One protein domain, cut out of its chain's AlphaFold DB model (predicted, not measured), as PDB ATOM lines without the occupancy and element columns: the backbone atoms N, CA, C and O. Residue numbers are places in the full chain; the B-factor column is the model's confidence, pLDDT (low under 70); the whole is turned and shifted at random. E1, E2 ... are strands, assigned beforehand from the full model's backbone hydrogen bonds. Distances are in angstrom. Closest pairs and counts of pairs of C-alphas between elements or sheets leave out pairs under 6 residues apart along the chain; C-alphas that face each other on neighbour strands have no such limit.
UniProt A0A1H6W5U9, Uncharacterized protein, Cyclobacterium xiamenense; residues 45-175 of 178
ATOM      1  N   ALA A  45     141.115 119.660 184.939       42.12
ATOM      2  CA  ALA A  45     142.571 119.637 185.002       42.12
ATOM      3  C   ALA A  45     142.995 118.251 185.508       42.12
ATOM      4  O   ALA A  45     142.413 117.762 186.474       42.12
ATOM      5  N   ALA A  46     143.992 117.627 184.873       46.47
ATOM      6  CA  ALA A  46     144.629 116.426 185.405       46.47
ATOM      7  C   ALA A  46     145.009 116.677 186.876       46.47
ATOM      8  O   ALA A  46     145.783 117.590 187.171       46.47
ATOM      9  N   GLU A  47     144.399 115.923 187.792       46.66
ATOM     10  CA  GLU A  47     144.612 116.062 189.230       46.66
ATOM     11  C   GLU A  47     146.079 115.779 189.562       46.66
ATOM     12  O   GLU A  47     146.526 114.632 189.559       46.66
ATOM     13  N   VAL A  48     146.837 116.816 189.915       54.41
ATOM     14  CA  VAL A  48     148.074 116.623 190.675       54.41
ATOM     15  C   VAL A  48     147.674 116.571 192.147       54.41
ATOM     16  O   VAL A  48     147.627 117.588 192.844       54.41
ATOM     17  N   ALA A  49     147.257 115.384 192.589       53.81
ATOM     18  CA  ALA A  49     146.688 115.167 193.915       53.81
ATOM     19  C   ALA A  49     147.597 115.735 195.026       53.81
ATOM     20  O   ALA A  49     148.774 115.394 195.132       53.81
ATOM     21  N   GLY A  50     147.037 116.612 195.865       64.06
ATOM     22  CA  GLY A  50     147.666 117.104 197.098       64.06
ATOM     23  C   GLY A  50     148.663 118.261 196.962       64.06
ATOM     24  O   GLY A  50     149.163 118.733 197.981       64.06
ATOM     25  N   GLN A  51     148.943 118.765 195.757       72.38
ATOM     26  CA  GLN A  51     149.892 119.869 195.585       72.38
ATOM     27  C   GLN A  51     149.233 121.246 195.771       72.38
ATOM     28  O   GLN A  51     148.126 121.507 195.290       72.38
ATOM     29  N   SER A  52     149.925 122.126 196.500       89.00
ATOM     30  CA  SER A  52     149.576 123.541 196.668       89.00
ATOM     31  C   SER A  52     150.832 124.397 196.548       89.00
ATOM     32  O   SER A  52     151.869 124.033 197.099       89.00
ATOM     33  N   GLY A  53     150.738 125.529 195.857       92.56
ATOM     34  CA  GLY A  53     151.852 126.451 195.660       92.56
ATOM     35  C   GLY A  53     152.081 126.824 194.199       92.56
ATOM     36  O   GLY A  53     151.247 126.568 193.330       92.56
ATOM     37  N   TRP A  54     153.220 127.469 193.969       93.62
ATOM     38  CA  TRP A  54     153.693 127.893 192.657       93.62
ATOM     39  C   TRP A  54     154.601 126.830 192.051       93.62
ATOM     40  O   TRP A  54     155.463 126.284 192.739       93.62
ATOM     41  N   PHE A  55     154.401 126.552 190.767       94.75
ATOM     42  CA  PHE A  55     155.154 125.559 190.014       94.75
ATOM     43  C   PHE A  55     155.596 126.156 188.691       94.75
ATOM     44  O   PHE A  55     154.762 126.672 187.945       94.75
ATOM     45  N   ASP A  56     156.883 126.022 188.397       95.75
ATOM     46  CA  ASP A  56     157.466 126.472 187.144       95.75
ATOM     47  C   ASP A  56     157.783 125.264 186.254       95.75
ATOM     48  O   ASP A  56     158.324 124.250 186.707       95.75
ATOM     49  N   LYS A  57     157.448 125.375 184.969       95.31
ATOM     50  CA  LYS A  57     157.782 124.399 183.932       95.31
ATOM     51  C   LYS A  57     158.414 125.128 182.754       95.31
ATOM     52  O   LYS A  57     157.753 125.923 182.090       95.31
ATOM     53  N   THR A  58     159.681 124.837 182.486       96.06
ATOM     54  CA  THR A  58     160.427 125.438 181.377       96.06
ATOM     55  C   THR A  58     160.483 124.489 180.184       96.06
ATOM     56  O   THR A  58     160.858 123.325 180.323       96.06
ATOM     57  N   GLU A  59     160.125 124.995 179.007       93.62
ATOM     58  CA  GLU A  59     160.194 124.304 177.720       93.62
ATOM     59  C   GLU A  59     160.812 125.246 176.676       93.62
ATOM     60  O   GLU A  59     160.192 126.222 176.248       93.62
ATOM     61  N   GLY A  60     162.059 124.972 176.277       94.56
ATOM     62  CA  GLY A  60     162.822 125.879 175.414       94.56
ATOM     63  C   GLY A  60     162.985 127.258 176.060       94.56
ATOM     64  O   GLY A  60     163.412 127.354 177.207       94.56
ATOM     65  N   ASP A  61     162.597 128.309 175.335       95.38
ATOM     66  CA  ASP A  61     162.662 129.708 175.796       95.38
ATOM     67  C   ASP A  61     161.422 130.150 176.598       95.38
ATOM     68  O   ASP A  61     161.275 131.335 176.914       95.38
ATOM     69  N   SER A  62     160.496 129.224 176.870       95.62
ATOM     70  CA  SER A  62     159.224 129.509 177.535       95.62
ATOM     71  C   SER A  62     159.184 128.931 178.946       95.62
ATOM     72  O   SER A  62     159.494 127.758 179.147       95.62
ATOM     73  N   THR A  63     158.724 129.724 179.910       97.06
ATOM     74  CA  THR A  63     158.465 129.284 181.285       97.06
ATOM     75  C   THR A  63     156.991 129.470 181.615       97.06
ATOM     76  O   THR A  63     156.452 130.576 181.546       97.06
ATOM     77  N   TRP A  64     156.341 128.374 181.986       96.44
ATOM     78  CA  TRP A  64     154.973 128.346 182.484       96.44
ATOM     79  C   TRP A  64     155.011 128.372 184.000       96.44
ATOM     80  O   TRP A  64     155.569 127.463 184.610       96.44
ATOM     81  N   GLN A  65     154.413 129.395 184.592       96.06
ATOM     82  CA  GLN A  65     154.257 129.503 186.033       96.06
ATOM     83  C   GLN A  65     152.791 129.288 186.391       96.06
ATOM     84  O   GLN A  65     151.924 130.062 185.976       96.06
ATOM     85  N   THR A  66     152.527 128.269 187.199       95.62
ATOM     86  CA  THR A  66     151.175 127.817 187.523       95.62
ATOM     87  C   THR A  66     150.970 127.785 189.029       95.62
ATOM     88  O   THR A  66     151.780 127.221 189.765       95.62
ATOM     89  N   TYR A  67     149.863 128.362 189.492       94.44
ATOM     90  CA  TYR A  67     149.447 128.275 190.887       94.44
ATOM     91  C   TYR A  67     148.378 127.196 191.059       94.44
ATOM     92  O   TYR A  67     147.304 127.254 190.443       94.44
ATOM     93  N   TRP A  68     148.675 126.235 191.932       93.38
ATOM     94  CA  TRP A  68     147.776 125.157 192.329       93.38
ATOM     95  C   TRP A  68     147.369 125.309 193.791       93.38
ATOM     96  O   TRP A  68     148.166 125.713 194.639       93.38
ATOM     97  N   GLN A  69     146.135 124.933 194.108       90.69
ATOM     98  CA  GLN A  69     145.681 124.766 195.484       90.69
ATOM     99  C   GLN A  69     144.657 123.633 195.540       90.69
ATOM    100  O   GLN A  69     143.681 123.619 194.785       90.69
ATOM    101  N   ASN A  70     144.871 122.683 196.453       88.06
ATOM    102  CA  ASN A  70     144.026 121.492 196.620       88.06
ATOM    103  C   ASN A  70     143.802 120.730 195.298       88.06
ATOM    104  O   ASN A  70     142.670 120.377 194.970       88.06
ATOM    105  N   GLY A  71     144.866 120.542 194.507       86.31
ATOM    106  CA  GLY A  71     144.800 119.828 193.225       86.31
ATOM    107  C   GLY A  71     144.073 120.574 192.099       86.31
ATOM    108  O   GLY A  71     143.911 120.019 191.017       86.31
ATOM    109  N   LYS A  72     143.655 121.830 192.313       89.81
ATOM    110  CA  LYS A  72     143.032 122.680 191.289       89.81
ATOM    111  C   LYS A  72     143.963 123.815 190.884       89.81
ATOM    112  O   LYS A  72     144.569 124.463 191.737       89.81
ATOM    113  N   ARG A  73     144.053 124.064 189.579       92.31
ATOM    114  CA  ARG A  73     144.773 125.204 189.004       92.31
ATOM    115  C   ARG A  73     143.920 126.462 189.142       92.31
ATOM    116  O   ARG A  73     142.759 126.443 188.743       92.31
ATOM    117  N   TYR A  74     144.500 127.542 189.664       94.50
ATOM    118  CA  TYR A  74     143.811 128.831 189.837       94.50
ATOM    119  C   TYR A  74     144.453 129.988 189.082       94.50
ATOM    120  O   TYR A  74     143.792 130.990 188.812       94.50
ATOM    121  N   TYR A  75     145.714 129.843 188.694       95.81
ATOM    122  CA  TYR A  75     146.388 130.814 187.852       95.81
ATOM    123  C   TYR A  75     147.455 130.142 187.001       95.81
ATOM    124  O   TYR A  75     148.053 129.147 187.412       95.81
ATOM    125  N   GLU A  76     147.686 130.700 185.825       96.00
ATOM    126  CA  GLU A  76     148.753 130.322 184.914       96.00
ATOM    127  C   GLU A  76     149.303 131.582 184.258       96.00
ATOM    128  O   GLU A  76     148.534 132.465 183.885       96.00
ATOM    129  N   SER A  77     150.618 131.664 184.096       96.31
ATOM    130  CA  SER A  77     151.268 132.688 183.284       96.31
ATOM    131  C   SER A  77     152.349 132.093 182.411       96.31
ATOM    132  O   SER A  77     153.008 131.128 182.794       96.31
ATOM    133  N   ILE A  78     152.520 132.691 181.239       96.50
ATOM    134  CA  ILE A  78     153.493 132.268 180.241       96.50
ATOM    135  C   ILE A  78     154.516 133.384 180.103       96.50
ATOM    136  O   ILE A  78     154.160 134.538 179.848       96.50
ATOM    137  N   TRP A  79     155.781 133.025 180.260       96.81
ATOM    138  CA  TRP A  79     156.925 133.907 180.106       96.81
ATOM    139  C   TRP A  79     157.769 133.436 178.932       96.81
ATOM    140  O   TRP A  79     158.045 132.245 178.826       96.81
ATOM    141  N   VAL A  80     158.197 134.354 178.073       97.00
ATOM    142  CA  VAL A  80     159.116 134.090 176.962       97.00
ATOM    143  C   VAL A  80     160.232 135.117 177.032       97.00
ATOM    144  O   VAL A  80     159.952 136.317 176.972       97.00
ATOM    145  N   LEU A  81     161.482 134.661 177.159       93.88
ATOM    146  CA  LEU A  81     162.656 135.542 177.273       93.88
ATOM    147  C   LEU A  81     162.446 136.653 178.331       93.88
ATOM    148  O   LEU A  81     162.564 137.843 178.031       93.88
ATOM    149  N   ASP A  82     162.041 136.253 179.540       90.31
ATOM    150  CA  ASP A  82     161.752 137.117 180.702       90.31
ATOM    151  C   ASP A  82     160.610 138.133 180.526       90.31
ATOM    152  O   ASP A  82     160.416 139.021 181.359       90.31
ATOM    153  N   LYS A  83     159.801 138.001 179.471       94.81
ATOM    154  CA  LYS A  83     158.590 138.805 179.274       94.81
ATOM    155  C   LYS A  83     157.354 137.951 179.454       94.81
ATOM    156  O   LYS A  83     157.224 136.912 178.811       94.81
ATOM    157  N   ARG A  84     156.419 138.407 180.287       95.19
ATOM    158  CA  ARG A  84     155.087 137.806 180.357       95.19
ATOM    159  C   ARG A  84     154.374 138.049 179.028       95.19
ATOM    160  O   ARG A  84     154.360 139.168 178.529       95.19
ATOM    161  N   VAL A  85     153.831 136.989 178.441       95.00
ATOM    162  CA  VAL A  85     153.092 137.036 177.167       95.00
ATOM    163  C   VAL A  85     151.649 136.557 177.309       95.00
ATOM    164  O   VAL A  85     150.883 136.611 176.351       95.00
ATOM    165  N   GLY A  86     151.267 136.086 178.497       94.19
ATOM    166  CA  GLY A  86     149.893 135.723 178.807       94.19
ATOM    167  C   GLY A  86     149.703 135.326 180.265       94.19
ATOM    168  O   GLY A  86     150.645 134.912 180.946       94.19
ATOM    169  N   ASN A  87     148.459 135.433 180.720       96.25
ATOM    170  CA  ASN A  87     148.010 134.949 182.022       96.25
ATOM    171  C   ASN A  87     146.548 134.516 181.977       96.25
ATOM    172  O   ASN A  87     145.732 135.146 181.313       96.25
ATOM    173  N   LYS A  88     146.194 133.486 182.737       95.75
ATOM    174  CA  LYS A  88     144.818 133.009 182.874       95.75
ATOM    175  C   LYS A  88     144.475 132.856 184.347       95.75
ATOM    176  O   LYS A  88     145.227 132.243 185.100       95.75
ATOM    177  N   PHE A  89     143.322 133.387 184.735       95.00
ATOM    178  CA  PHE A  89     142.740 133.209 186.060       95.00
ATOM    179  C   PHE A  89     141.626 132.166 186.001       95.00
ATOM    180  O   PHE A  89     140.640 132.326 185.280       95.00
ATOM    181  N   PHE A  90     141.744 131.097 186.773       93.94
ATOM    182  CA  PHE A  90     140.718 130.061 186.787       93.94
ATOM    183  C   PHE A  90     139.769 130.299 187.967       93.94
ATOM    184  O   PHE A  90     140.235 130.440 189.105       93.94
ATOM    185  N   PRO A  91     138.448 130.367 187.732       93.75
ATOM    186  CA  PRO A  91     137.493 130.592 188.801       93.75
ATOM    187  C   PRO A  91     137.397 129.365 189.713       93.75
ATOM    188  O   PRO A  91     137.303 128.221 189.267       93.75
ATOM    189  N   LYS A  92     137.319 129.614 191.017       93.56
ATOM    190  CA  LYS A  92     136.801 128.665 191.997       93.56
ATOM    191  C   LYS A  92     135.284 128.796 192.051       93.56
ATOM    192  O   LYS A  92     134.772 129.774 192.603       93.56
ATOM    193  N   ILE A  93     134.580 127.798 191.527       93.19
ATOM    194  CA  ILE A  93     133.131 127.680 191.707       93.19
ATOM    195  C   ILE A  93     132.862 127.328 193.173       93.19
ATOM    196  O   ILE A  93     133.346 126.309 193.668       93.19
ATOM    197  N   GLN A  94     132.182 128.227 193.884       93.44
ATOM    198  CA  GLN A  94     131.816 128.052 195.292       93.44
ATOM    199  C   GLN A  94     130.471 127.358 195.441       93.44
ATOM    200  O   GLN A  94     130.310 126.553 196.351       93.44
ATOM    201  N   ASP A  95     129.531 127.713 194.572       93.38
ATOM    202  CA  ASP A  95     128.174 127.192 194.571       93.38
ATOM    203  C   ASP A  95     127.629 127.213 193.140       93.38
ATOM    204  O   ASP A  95     127.984 128.100 192.352       93.38
ATOM    205  N   ALA A  96     126.818 126.217 192.813       93.50
ATOM    206  CA  ALA A  96     126.201 126.026 191.511       93.50
ATOM    207  C   ALA A  96     124.944 125.172 191.683       93.50
ATOM    208  O   ALA A  96     125.047 124.001 192.050       93.50
ATOM    209  N   PHE A  97     123.765 125.741 191.433       92.38
ATOM    210  CA  PHE A  97     122.509 125.006 191.581       92.38
ATOM    211  C   PHE A  97     121.400 125.545 190.680       92.38
ATOM    212  O   PHE A  97     121.374 126.723 190.319       92.38
ATOM    213  N   LEU A  98     120.460 124.659 190.354       92.75
ATOM    214  CA  LEU A  98     119.189 125.003 189.729       92.75
ATOM    215  C   LEU A  98     118.119 125.201 190.799       92.75
ATOM    216  O   LEU A  98     118.019 124.416 191.745       92.75
ATOM    217  N   PHE A  99     117.305 126.234 190.633       92.25
ATOM    218  CA  PHE A  99     116.114 126.462 191.436       92.25
ATOM    219  C   PHE A  99     115.021 127.048 190.547       92.25
ATOM    220  O   PHE A  99     115.205 128.118 189.969       92.25
ATOM    221  N   GLU A 100     113.896 126.334 190.457       91.62
ATOM    222  CA  GLU A 100     112.819 126.618 189.503       91.62
ATOM    223  C   GLU A 100     113.358 126.665 188.063       91.62
ATOM    224  O   GLU A 100     113.917 125.680 187.586       91.62
ATOM    225  N   ASP A 101     113.208 127.797 187.386       92.81
ATOM    226  CA  ASP A 101     113.661 128.069 186.026       92.81
ATOM    227  C   ASP A 101     115.012 128.801 185.979       92.81
ATOM    228  O   ASP A 101     115.410 129.290 184.924       92.81
ATOM    229  N   LYS A 102     115.737 128.899 187.100       95.31
ATOM    230  CA  LYS A 102     116.978 129.680 187.200       95.31
ATOM    231  C   LYS A 102     118.171 128.838 187.600       95.31
ATOM    232  O   LYS A 102     118.091 127.995 188.493       95.31
ATOM    233  N   PHE A 103     119.314 129.157 187.006       95.56
ATOM    234  CA  PHE A 103     120.608 128.639 187.427       95.56
ATOM    235  C   PHE A 103     121.412 129.710 188.152       95.56
ATOM    236  O   PHE A 103     121.623 130.807 187.633       95.56
ATOM    237  N   TYR A 104     121.896 129.367 189.340       95.88
ATOM    238  CA  TYR A 104     122.717 130.228 190.178       95.88
ATOM    239  C   TYR A 104     124.152 129.716 190.161       95.88
ATOM    240  O   TYR A 104     124.398 128.561 190.501       95.88
ATOM    241  N   LEU A 105     125.101 130.584 189.813       95.62
ATOM    242  CA  LEU A 105     126.531 130.283 189.822       95.62
ATOM    243  C   LEU A 105     127.278 131.313 190.655       95.62
ATOM    244  O   LEU A 105     127.253 132.509 190.357       95.62
ATOM    245  N   LYS A 106     128.009 130.847 191.664       96.19
ATOM    246  CA  LYS A 106     128.897 131.680 192.469       96.19
ATOM    247  C   LYS A 106     130.347 131.336 192.167       96.19
ATOM    248  O   LYS A 106     130.811 130.236 192.471       96.19
ATOM    249  N   ALA A 107     131.085 132.294 191.621       95.00
ATOM    250  CA  ALA A 107     132.493 132.142 191.273       95.00
ATOM    251  C   ALA A 107     133.367 133.107 192.078       95.00
ATOM    252  O   ALA A 107     133.014 134.265 192.299       95.00
ATOM    253  N   THR A 108     134.537 132.629 192.498       94.81
ATOM    254  CA  THR A 108     135.565 133.446 193.155       94.81
ATOM    255  C   THR A 108     136.922 133.243 192.517       94.81
ATOM    256  O   THR A 108     137.215 132.154 192.034       94.81
ATOM    257  N   PHE A 109     137.765 134.265 192.541       93.75
ATOM    258  CA  PHE A 109     139.125 134.196 192.016       93.75
ATOM    259  C   PHE A 109     140.086 134.283 193.194       93.75
ATOM    260  O   PHE A 109     140.177 135.335 193.814       93.75
ATOM    261  N   PRO A 110     140.752 133.179 193.566       89.12
ATOM    262  CA  PRO A 110     141.558 133.147 194.784       89.12
ATOM    263  C   PRO A 110     142.926 133.822 194.622       89.12
ATOM    264  O   PRO A 110     143.611 134.051 195.614       89.12
ATOM    265  N   VAL A 111     143.343 134.111 193.387       92.06
ATOM    266  CA  VAL A 111     144.590 134.822 193.097       92.06
ATOM    267  C   VAL A 111     144.273 136.293 192.901       92.06
ATOM    268  O   VAL A 111     143.472 136.642 192.035       92.06
ATOM    269  N   ALA A 112     144.918 137.139 193.703       91.62
ATOM    270  CA  ALA A 112     144.692 138.571 193.661       91.62
ATOM    271  C   ALA A 112     145.164 139.188 192.334       91.62
ATOM    272  O   ALA A 112     146.242 138.864 191.838       91.62
ATOM    273  N   TYR A 113     144.372 140.116 191.804       92.62
ATOM    274  CA  TYR A 113     144.674 140.911 190.619       92.62
ATOM    275  C   TYR A 113     144.242 142.367 190.824       92.62
ATOM    276  O   TYR A 113     143.332 142.641 191.609       92.62
ATOM    277  N   ALA A 114     144.912 143.292 190.131       93.50
ATOM    278  CA  ALA A 114     144.652 144.730 190.231       93.50
ATOM    279  C   ALA A 114     143.676 145.245 189.160       93.50
ATOM    280  O   ALA A 114     143.050 146.285 189.352       93.50
ATOM    281  N   GLY A 115     143.568 144.537 188.033       93.62
ATOM    282  CA  GLY A 115     142.655 144.853 186.939       93.62
ATOM    283  C   GLY A 115     141.205 144.432 187.183       93.62
ATOM    284  O   GLY A 115     140.766 144.197 188.309       93.62
ATOM    285  N   GLU A 116     140.454 144.314 186.093       93.69
ATOM    286  CA  GLU A 116     139.047 143.919 186.083       93.69
ATOM    287  C   GLU A 116     138.866 142.589 185.343       93.69
ATOM    288  O   GLU A 116     139.483 142.360 184.305       93.69
ATOM    289  N   ILE A 117     138.002 141.713 185.864       92.94
ATOM    290  CA  ILE A 117     137.511 140.543 185.130       92.94
ATOM    291  C   ILE A 117     136.083 140.822 184.680       92.94
ATOM    292  O   ILE A 117     135.194 141.039 185.507       92.94
ATOM    293  N   GLN A 118     135.862 140.747 183.374       93.19
ATOM    294  CA  GLN A 118     134.544 140.817 182.760       93.19
ATOM    295  C   GLN A 118     134.045 139.415 182.409       93.19
ATOM    296  O   GLN A 118     134.800 138.571 181.922       93.19
ATOM    297  N   PHE A 119     132.753 139.180 182.655       91.62
ATOM    298  CA  PHE A 119     132.075 137.917 182.366       91.62
ATOM    299  C   PHE A 119     131.041 138.135 181.283       91.62
ATOM    300  O   PHE A 119     130.203 139.035 181.370       91.62
ATOM    301  N   THR A 120     131.054 137.241 180.307       93.25
ATOM    302  CA  THR A 120     129.974 137.132 179.331       93.25
ATOM    303  C   THR A 120     129.516 135.688 179.252       93.25
ATOM    304  O   THR A 120     130.321 134.769 179.395       93.25
ATOM    305  N   PHE A 121     128.220 135.499 179.028       93.00
ATOM    306  CA  PHE A 121     127.577 134.196 178.886       93.00
ATOM    307  C   PHE A 121     127.017 134.108 177.463       93.00
ATOM    308  O   PHE A 121     125.869 134.472 177.237       93.00
ATOM    309  N   PRO A 122     127.831 133.710 176.464       91.06
ATOM    310  CA  PRO A 122     127.451 133.840 175.056       91.06
ATOM    311  C   PRO A 122     126.212 133.025 174.676       91.06
ATOM    312  O   PRO A 122     125.464 133.424 173.791       91.06
ATOM    313  N   GLU A 123     126.005 131.890 175.345       91.44
ATOM    314  CA  GLU A 123     124.864 130.998 175.122       91.44
ATOM    315  C   GLU A 123     123.598 131.453 175.876       91.44
ATOM    316  O   GLU A 123     122.509 130.977 175.572       91.44
ATOM    317  N   TYR A 124     123.722 132.394 176.820       90.81
ATOM    318  CA  TYR A 124     122.650 132.802 177.732       90.81
ATOM    319  C   TYR A 124     122.540 134.329 177.753       90.81
ATOM    320  O   TYR A 124     123.181 134.969 178.580       90.81
ATOM    321  N   PRO A 125     121.767 134.945 176.840       88.19
ATOM    322  CA  PRO A 125     121.658 136.401 176.767       88.19
ATOM    323  C   PRO A 125     120.866 137.002 177.937       88.19
ATOM    324  O   PRO A 125     121.087 138.161 178.282       88.19
ATOM    325  N   ASP A 126     119.967 136.227 178.549       91.56
ATOM    326  CA  ASP A 126     119.197 136.635 179.722       91.56
ATOM    327  C   ASP A 126     119.880 136.146 181.007       91.56
ATOM    328  O   ASP A 126     119.566 135.094 181.573       91.56
ATOM    329  N   TYR A 127     120.882 136.912 181.439       94.62
ATOM    330  CA  TYR A 127     121.575 136.681 182.698       94.62
ATOM    331  C   TYR A 127     121.717 137.968 183.500       94.62
ATOM    332  O   TYR A 127     121.843 139.070 182.966       94.62
ATOM    333  N   THR A 128     121.770 137.815 184.819       95.50
ATOM    334  CA  THR A 128     122.169 138.885 185.734       95.50
ATOM    335  C   THR A 128     123.529 138.557 186.330       95.50
ATOM    336  O   THR A 128     123.710 137.484 186.902       95.50
ATOM    337  N   LEU A 129     124.478 139.490 186.235       95.12
ATOM    338  CA  LEU A 129     125.797 139.400 186.865       95.12
ATOM    339  C   LEU A 129     125.893 140.418 187.999       95.12
ATOM    340  O   LEU A 129     125.812 141.622 187.774       95.12
ATOM    341  N   ASN A 130     126.129 139.927 189.211       94.56
ATOM    342  CA  ASN A 130     126.315 140.751 190.395       94.56
ATOM    343  C   ASN A 130     127.708 140.535 190.978       94.56
ATOM    344  O   ASN A 130     128.122 139.405 191.247       94.56
ATOM    345  N   ARG A 131     128.417 141.631 191.245       93.19
ATOM    346  CA  ARG A 131     129.623 141.596 192.072       93.19
ATOM    347  C   ARG A 131     129.199 141.532 193.538       93.19
ATOM    348  O   ARG A 131     128.519 142.430 194.024       93.19
ATOM    349  N   ILE A 132     129.599 140.473 194.231       93.88
ATOM    350  CA  ILE A 132     129.209 140.192 195.628       93.88
ATOM    351  C   ILE A 132     130.399 140.252 196.599       93.88
ATOM    352  O   ILE A 132     130.275 139.931 197.777       93.88
ATOM    353  N   GLY A 133     131.571 140.643 196.101       90.88
ATOM    354  CA  GLY A 133     132.800 140.841 196.863       90.88
ATOM    355  C   GLY A 133     133.914 141.361 195.955       90.88
ATOM    356  O   GLY A 133     133.689 141.619 194.773       90.88
ATOM    357  N   GLU A 134     135.130 141.501 196.483       88.44
ATOM    358  CA  GLU A 134     136.253 142.040 195.702       88.44
ATOM    359  C   GLU A 134     136.540 141.203 194.452       88.44
ATOM    360  O   GLU A 134     136.628 141.746 193.355       88.44
ATOM    361  N   GLN A 135     136.608 139.883 194.602       93.44
ATOM    362  CA  GLN A 135     136.911 138.935 193.524       93.44
ATOM    363  C   GLN A 135     135.872 137.810 193.495       93.44
ATOM    364  O   GLN A 135     136.196 136.640 193.277       93.44
ATOM    365  N   ALA A 136     134.619 138.172 193.783       94.38
ATOM    366  CA  ALA A 136     133.491 137.263 193.900       94.38
ATOM    367  C   ALA A 136     132.301 137.756 193.074       94.38
ATOM    368  O   ALA A 136     131.867 138.906 193.202       94.38
ATOM    369  N   PHE A 137     131.755 136.852 192.272       95.38
ATOM    370  CA  PHE A 137     130.691 137.128 191.321       95.38
ATOM    371  C   PHE A 137     129.578 136.103 191.492       95.38
ATOM    372  O   PHE A 137     129.838 134.916 191.705       95.38
ATOM    373  N   GLN A 138     128.344 136.579 191.401       96.62
ATOM    374  CA  GLN A 138     127.155 135.749 191.343       96.62
ATOM    375  C   GLN A 138     126.453 135.992 190.019       96.62
ATOM    376  O   GLN A 138     126.166 137.136 189.663       96.62
ATOM    377  N   VAL A 139     126.165 134.904 189.321       95.75
ATOM    378  CA  VAL A 139     125.431 134.910 188.065       95.75
ATOM    379  C   VAL A 139     124.119 134.180 188.264       95.75
ATOM    380  O   VAL A 139     124.081 133.136 188.916       95.75
ATOM    381  N   VAL A 140     123.061 134.757 187.710       96.38
ATOM    382  CA  VAL A 140     121.750 134.125 187.585       96.38
ATOM    383  C   VAL A 140     121.442 134.029 186.101       96.38
ATOM    384  O   VAL A 140     121.378 135.064 185.442       96.38
ATOM    385  N   ILE A 141     121.301 132.813 185.585       94.94
ATOM    386  CA  ILE A 141     120.829 132.544 184.221       94.94
ATOM    387  C   ILE A 141     119.345 132.202 184.323       94.94
ATOM    388  O   ILE A 141     118.982 131.303 185.087       94.94
ATOM    389  N   ASN A 142     118.510 132.938 183.596       93.12
ATOM    390  CA  ASN A 142     117.073 132.679 183.517       93.12
ATOM    391  C   ASN A 142     116.782 131.596 182.459       93.12
ATOM    392  O   ASN A 142     117.632 131.310 181.616       93.12
ATOM    393  N   ASP A 143     115.599 130.984 182.518       91.06
ATOM    394  CA  ASP A 143     115.136 129.937 181.593       91.06
ATOM    395  C   ASP A 143     116.083 128.717 181.476       91.06
ATOM    396  O   ASP A 143     116.339 128.184 180.396       91.06
ATOM    397  N   ALA A 144     116.611 128.244 182.609       88.88
ATOM    398  CA  ALA A 144     117.687 127.253 182.703       88.88
ATOM    399  C   ALA A 144     117.232 125.794 182.949       88.88
ATOM    400  O   ALA A 144     118.014 124.988 183.455       88.88
ATOM    401  N   LEU A 145     115.984 125.434 182.625       83.12
ATOM    402  CA  LEU A 145     115.402 124.123 182.974       83.12
ATOM    403  C   LEU A 145     116.192 122.919 182.425       83.12
ATOM    404  O   LEU A 145     116.329 121.919 183.125       83.12
ATOM    405  N   ASP A 146     116.752 123.038 181.218       82.62
ATOM    406  CA  ASP A 146     117.470 121.957 180.519       82.62
ATOM    407  C   ASP A 146     118.997 122.176 180.482       82.62
ATOM    408  O   ASP A 146     119.710 121.675 179.607       82.62
ATOM    409  N   LEU A 147     119.522 122.971 181.416       86.06
ATOM    410  CA  LEU A 147     120.922 123.382 181.431       86.06
ATOM    411  C   LEU A 147     121.853 122.233 181.865       86.06
ATOM    412  O   LEU A 147     121.918 121.879 183.042       86.06
ATOM    413  N   ASN A 148     122.635 121.683 180.930       88.00
ATOM    414  CA  ASN A 148     123.630 120.637 181.221       88.00
ATOM    415  C   ASN A 148     125.043 121.189 181.488       88.00
ATOM    416  O   ASN A 148     125.817 120.609 182.255       88.00
ATOM    417  N   ARG A 149     125.388 122.325 180.881       91.00
ATOM    418  CA  ARG A 149     126.661 123.027 181.060       91.00
ATOM    419  C   ARG A 149     126.460 124.529 180.939       91.00
ATOM    420  O   ARG A 149     125.529 124.985 180.293       91.00
ATOM    421  N   VAL A 150     127.399 125.289 181.482       91.81
ATOM    422  CA  VAL A 150     127.490 126.735 181.305       91.81
ATOM    423  C   VAL A 150     128.834 127.076 180.705       91.81
ATOM    424  O   VAL A 150     129.872 126.849 181.330       91.81
ATOM    425  N   VAL A 151     128.801 127.651 179.506       92.75
ATOM    426  CA  VAL A 151     129.972 128.234 178.857       92.75
ATOM    427  C   VAL A 151     129.976 129.734 179.116       92.75
ATOM    428  O   VAL A 151     129.026 130.444 178.776       92.75
ATOM    429  N   PHE A 152     131.057 130.236 179.703       93.31
ATOM    430  CA  PHE A 152     131.252 131.666 179.911       93.31
ATOM    431  C   PHE A 152     132.631 132.109 179.451       93.31
ATOM    432  O   PHE A 152     133.611 131.374 179.563       93.31
ATOM    433  N   SER A 153     132.704 133.320 178.903       94.19
ATOM    434  CA  SER A 153     133.976 133.939 178.539       94.19
ATOM    435  C   SER A 153     134.421 134.896 179.630       94.19
ATOM    436  O   SER A 153     133.627 135.693 180.137       94.19
ATOM    437  N   LEU A 154     135.703 134.806 179.952       94.19
ATOM    438  CA  LEU A 154     136.404 135.677 180.875       94.19
ATOM    439  C   LEU A 154     137.320 136.582 180.068       94.19
ATOM    440  O   LEU A 154     138.083 136.100 179.227       94.19
ATOM    441  N   GLU A 155     137.248 137.875 180.341       95.69
ATOM    442  CA  GLU A 155     138.176 138.865 179.811       95.69
ATOM    443  C   GLU A 155     138.832 139.599 180.974       95.69
ATOM    444  O   GLU A 155     138.153 140.219 181.791       95.69
ATOM    445  N   TYR A 156     140.155 139.486 181.068       95.75
ATOM    446  CA  TYR A 156     140.953 140.237 182.020       95.75
ATOM    447  C   TYR A 156     141.448 141.528 181.380       95.75
ATOM    448  O   TYR A 156     142.151 141.491 180.367       95.75
ATOM    449  N   LEU A 157     141.115 142.649 182.008       96.00
ATOM    450  CA  LEU A 157     141.551 143.987 181.636       96.00
ATOM    451  C   LEU A 157     142.530 144.500 182.703       96.00
ATOM    452  O   LEU A 157     142.097 144.822 183.812       96.00
ATOM    453  N   PRO A 158     143.842 144.559 182.413       96.12
ATOM    454  CA  PRO A 158     144.834 145.016 183.379       96.12
ATOM    455  C   PRO A 158     144.635 146.490 183.757       96.12
ATOM    456  O   PRO A 158     144.224 147.307 182.933       96.12
ATOM    457  N   SER A 159     144.966 146.842 185.002       95.56
ATOM    458  CA  SER A 159     145.051 148.251 185.422       95.56
ATOM    459  C   SER A 159     146.285 148.946 184.823       95.56
ATOM    460  O   SER A 159     147.206 148.282 184.353       95.56
ATOM    461  N   GLU A 160     146.355 150.281 184.883       92.56
ATOM    462  CA  GLU A 160     147.472 151.060 184.309       92.56
ATOM    463  C   GLU A 160     148.861 150.650 184.829       92.56
ATOM    464  O   GLU A 160     149.841 150.731 184.093       92.56
ATOM    465  N   ASN A 161     148.945 150.203 186.085       91.31
ATOM    466  CA  ASN A 161     150.198 149.813 186.742       91.31
ATOM    467  C   ASN A 161     150.333 148.294 186.907       91.31
ATOM    468  O   ASN A 161     151.139 147.821 187.710       91.31
ATOM    469  N   ASP A 162     149.515 147.526 186.195       92.06
ATOM    470  CA  ASP A 162     149.560 146.077 186.265       92.06
ATOM    471  C   ASP A 162     150.691 145.509 185.400       92.06
ATOM    472  O   ASP A 162     150.979 145.994 184.309       92.06
ATOM    473  N   SER A 163     151.324 144.444 185.886       90.19
ATOM    474  CA  SER A 163     152.326 143.685 185.123       90.19
ATOM    475  C   SER A 163     151.703 142.558 184.295       90.19
ATOM    476  O   SER A 163     152.410 141.834 183.590       90.19
ATOM    477  N   LEU A 164     150.409 142.311 184.476       94.75
ATOM    478  CA  LEU A 164     149.655 141.271 183.793       94.75
ATOM    479  C   LEU A 164     149.243 141.716 182.389       94.75
ATOM    480  O   LEU A 164     148.995 142.890 182.129       94.75
ATOM    481  N   GLU A 165     149.131 140.743 181.496       95.31
ATOM    482  CA  GLU A 165     148.687 140.921 180.123       95.31
ATOM    483  C   GLU A 165     147.156 140.797 180.028       95.31
ATOM    484  O   GLU A 165     146.540 140.036 180.790       95.31
ATOM    485  N   PRO A 166     146.519 141.519 179.089       95.44
ATOM    486  CA  PRO A 166     145.111 141.324 178.792       95.44
ATOM    487  C   PRO A 166     144.897 139.937 178.186       95.44
ATOM    488  O   PRO A 166     145.583 139.547 177.238       95.44
ATOM    489  N   THR A 167     143.906 139.207 178.693       94.62
ATOM    490  CA  THR A 167     143.632 137.844 178.226       94.62
ATOM    491  C   THR A 167     142.142 137.602 178.123       94.62
ATOM    492  O   THR A 167     141.376 138.005 178.995       94.62
ATOM    493  N   ARG A 168     141.744 136.868 177.085       95.06
ATOM    494  CA  ARG A 168     140.385 136.373 176.897       95.06
ATOM    495  C   ARG A 168     140.396 134.864 176.706       95.06
ATOM    496  O   ARG A 168     141.227 134.353 175.960       95.06
ATOM    497  N   TYR A 169     139.500 134.158 177.382       92.75
ATOM    498  CA  TYR A 169     139.374 132.700 177.299       92.75
ATOM    499  C   TYR A 169     137.972 132.258 177.715       92.75
ATOM    500  O   TYR A 169     137.215 133.033 178.303       92.75
ATOM    501  N   SER A 170     137.626 131.013 177.403       92.88
ATOM    502  CA  SER A 170     136.329 130.428 177.732       92.88
ATOM    503  C   SER A 170     136.480 129.368 178.816       92.88
ATOM    504  O   SER A 170     137.483 128.658 178.892       92.88
ATOM    505  N   PHE A 171     135.481 129.272 179.680       91.62
ATOM    506  CA  PHE A 171     135.411 128.281 180.739       91.62
ATOM    507  C   PHE A 171     134.075 127.554 180.656       91.62
ATOM    508  O   PHE A 171     133.032 128.192 180.489       91.62
ATOM    509  N   THR A 172     134.119 126.233 180.809       92.31
ATOM    510  CA  THR A 172     132.930 125.382 180.790       92.31
ATOM    511  C   THR A 172     132.729 124.758 182.165       92.31
ATOM    512  O   THR A 172     133.558 123.978 182.646       92.31
ATOM    513  N   HIS A 173     131.607 125.088 182.801       90.75
ATOM    514  CA  HIS A 173     131.146 124.442 184.026       90.75
ATOM    515  C   HIS A 173     130.056 123.420 183.692       90.75
ATOM    516  O   HIS A 173     129.032 123.779 183.125       90.75
ATOM    517  N   VAL A 174     130.272 122.152 184.031       88.69
ATOM    518  CA  VAL A 174     129.278 121.086 183.838       88.69
ATOM    519  C   VAL A 174     128.328 121.080 185.036       88.69
ATOM    520  O   VAL A 174     128.794 120.963 186.168       88.69
ATOM    521  N   VAL A 175     127.024 121.226 184.778       83.62
ATOM    522  CA  VAL A 175     125.967 121.268 185.806       83.62
ATOM    523  C   VAL A 175     125.560 119.850 186.206       83.62
ATOM    524  O   VAL A 175     125.520 119.532 187.392       83.62
TER     525      VAL A 175
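AT A GLANCE: This is residues 45 to 175 of the 178 residues of an uncharacterized protein of Cyclobacterium xiamenense (UniProt A0A1H6W5U9). Look for two parts set end to end: at one end a strongly twisted sheet wall, the meander E1 E2 E3 E4, and at the other a loose sandwich of two sheets, E5 E6 E9 E8 and E7 E10 E11, only partly face to face. The chain passes from wall to sandwich where E4 runs on into E5, and E11 comes close to E4 there. The printed part has 131 residues, with eleven named strands, E1 to E11 in chain order, and no named helix; the class is all strand, and each sheet is antiparallel in the order given. The whole is compact, with a radius of gyration of the C-alphas of 16.1 A and spans of 51 by 37 by 24 A.

HOW THE PARTS SIT: Begin with E1, residues 53 to 59, E2, 62 to 69, E3, 72 to 80, and E4, 83 to 89: this is a meander, each strand the antiparallel neighbour of the one before. N 55 and O 66 are 2.9 A apart across the hairpin E1 and E2, N 65 and O 77 2.9 A across E2 and E3, and N 78 and O 86 2.9 A across E3 and E4. E3 bends by 52 degrees at residue 75. E4 runs on into E5, residues 92 to 99, across a break of 2 residues, at 32 degrees. E5 is an edge strand beside E6, residues 102 to 108, with N 94 and O 106 2.8 A apart. Next come E9, residues 136 to 141, with N 105 and O 139 2.9 A apart, and the other edge strand, E8, residues 127 to 133, with N 130 and O 138 2.8 A apart. In the third sheet, E10, residues 149 to 157, is the inner strand between E7, residues 116 to 120, and E11, residues 167 to 174; find N 118 and O 155, 2.8 A apart, and N 152 and O 171, 2.9 A. The closest C-alphas of E4 and E11 are those of Asn 87 and Thr 167, 6.5 A apart. E4 and E10 are near each other, with 7 pairs of C-alphas within 10 A, while E1 and E8 are apart.

IN THESE COORDINATES: Find C-alpha 53 at (151.852, 126.451, 195.660), where E1 begins. From C-alpha 149 at (126.661, 123.027, 181.060), E10 runs 25.7 A; E3 measures 24.4 A and E2 23.0 A. E11 runs 22.8 A and ends at C-alpha 174, (129.278, 121.086, 183.838).

THE WHOLE: The C-alphas farthest apart are those of Leu 81 and Glu 100, 52.1 A. The printed part has no cut, and no link is long. Mean pLDDT of the printed part is 91.1; look for values under 70 at residues 45 to 50.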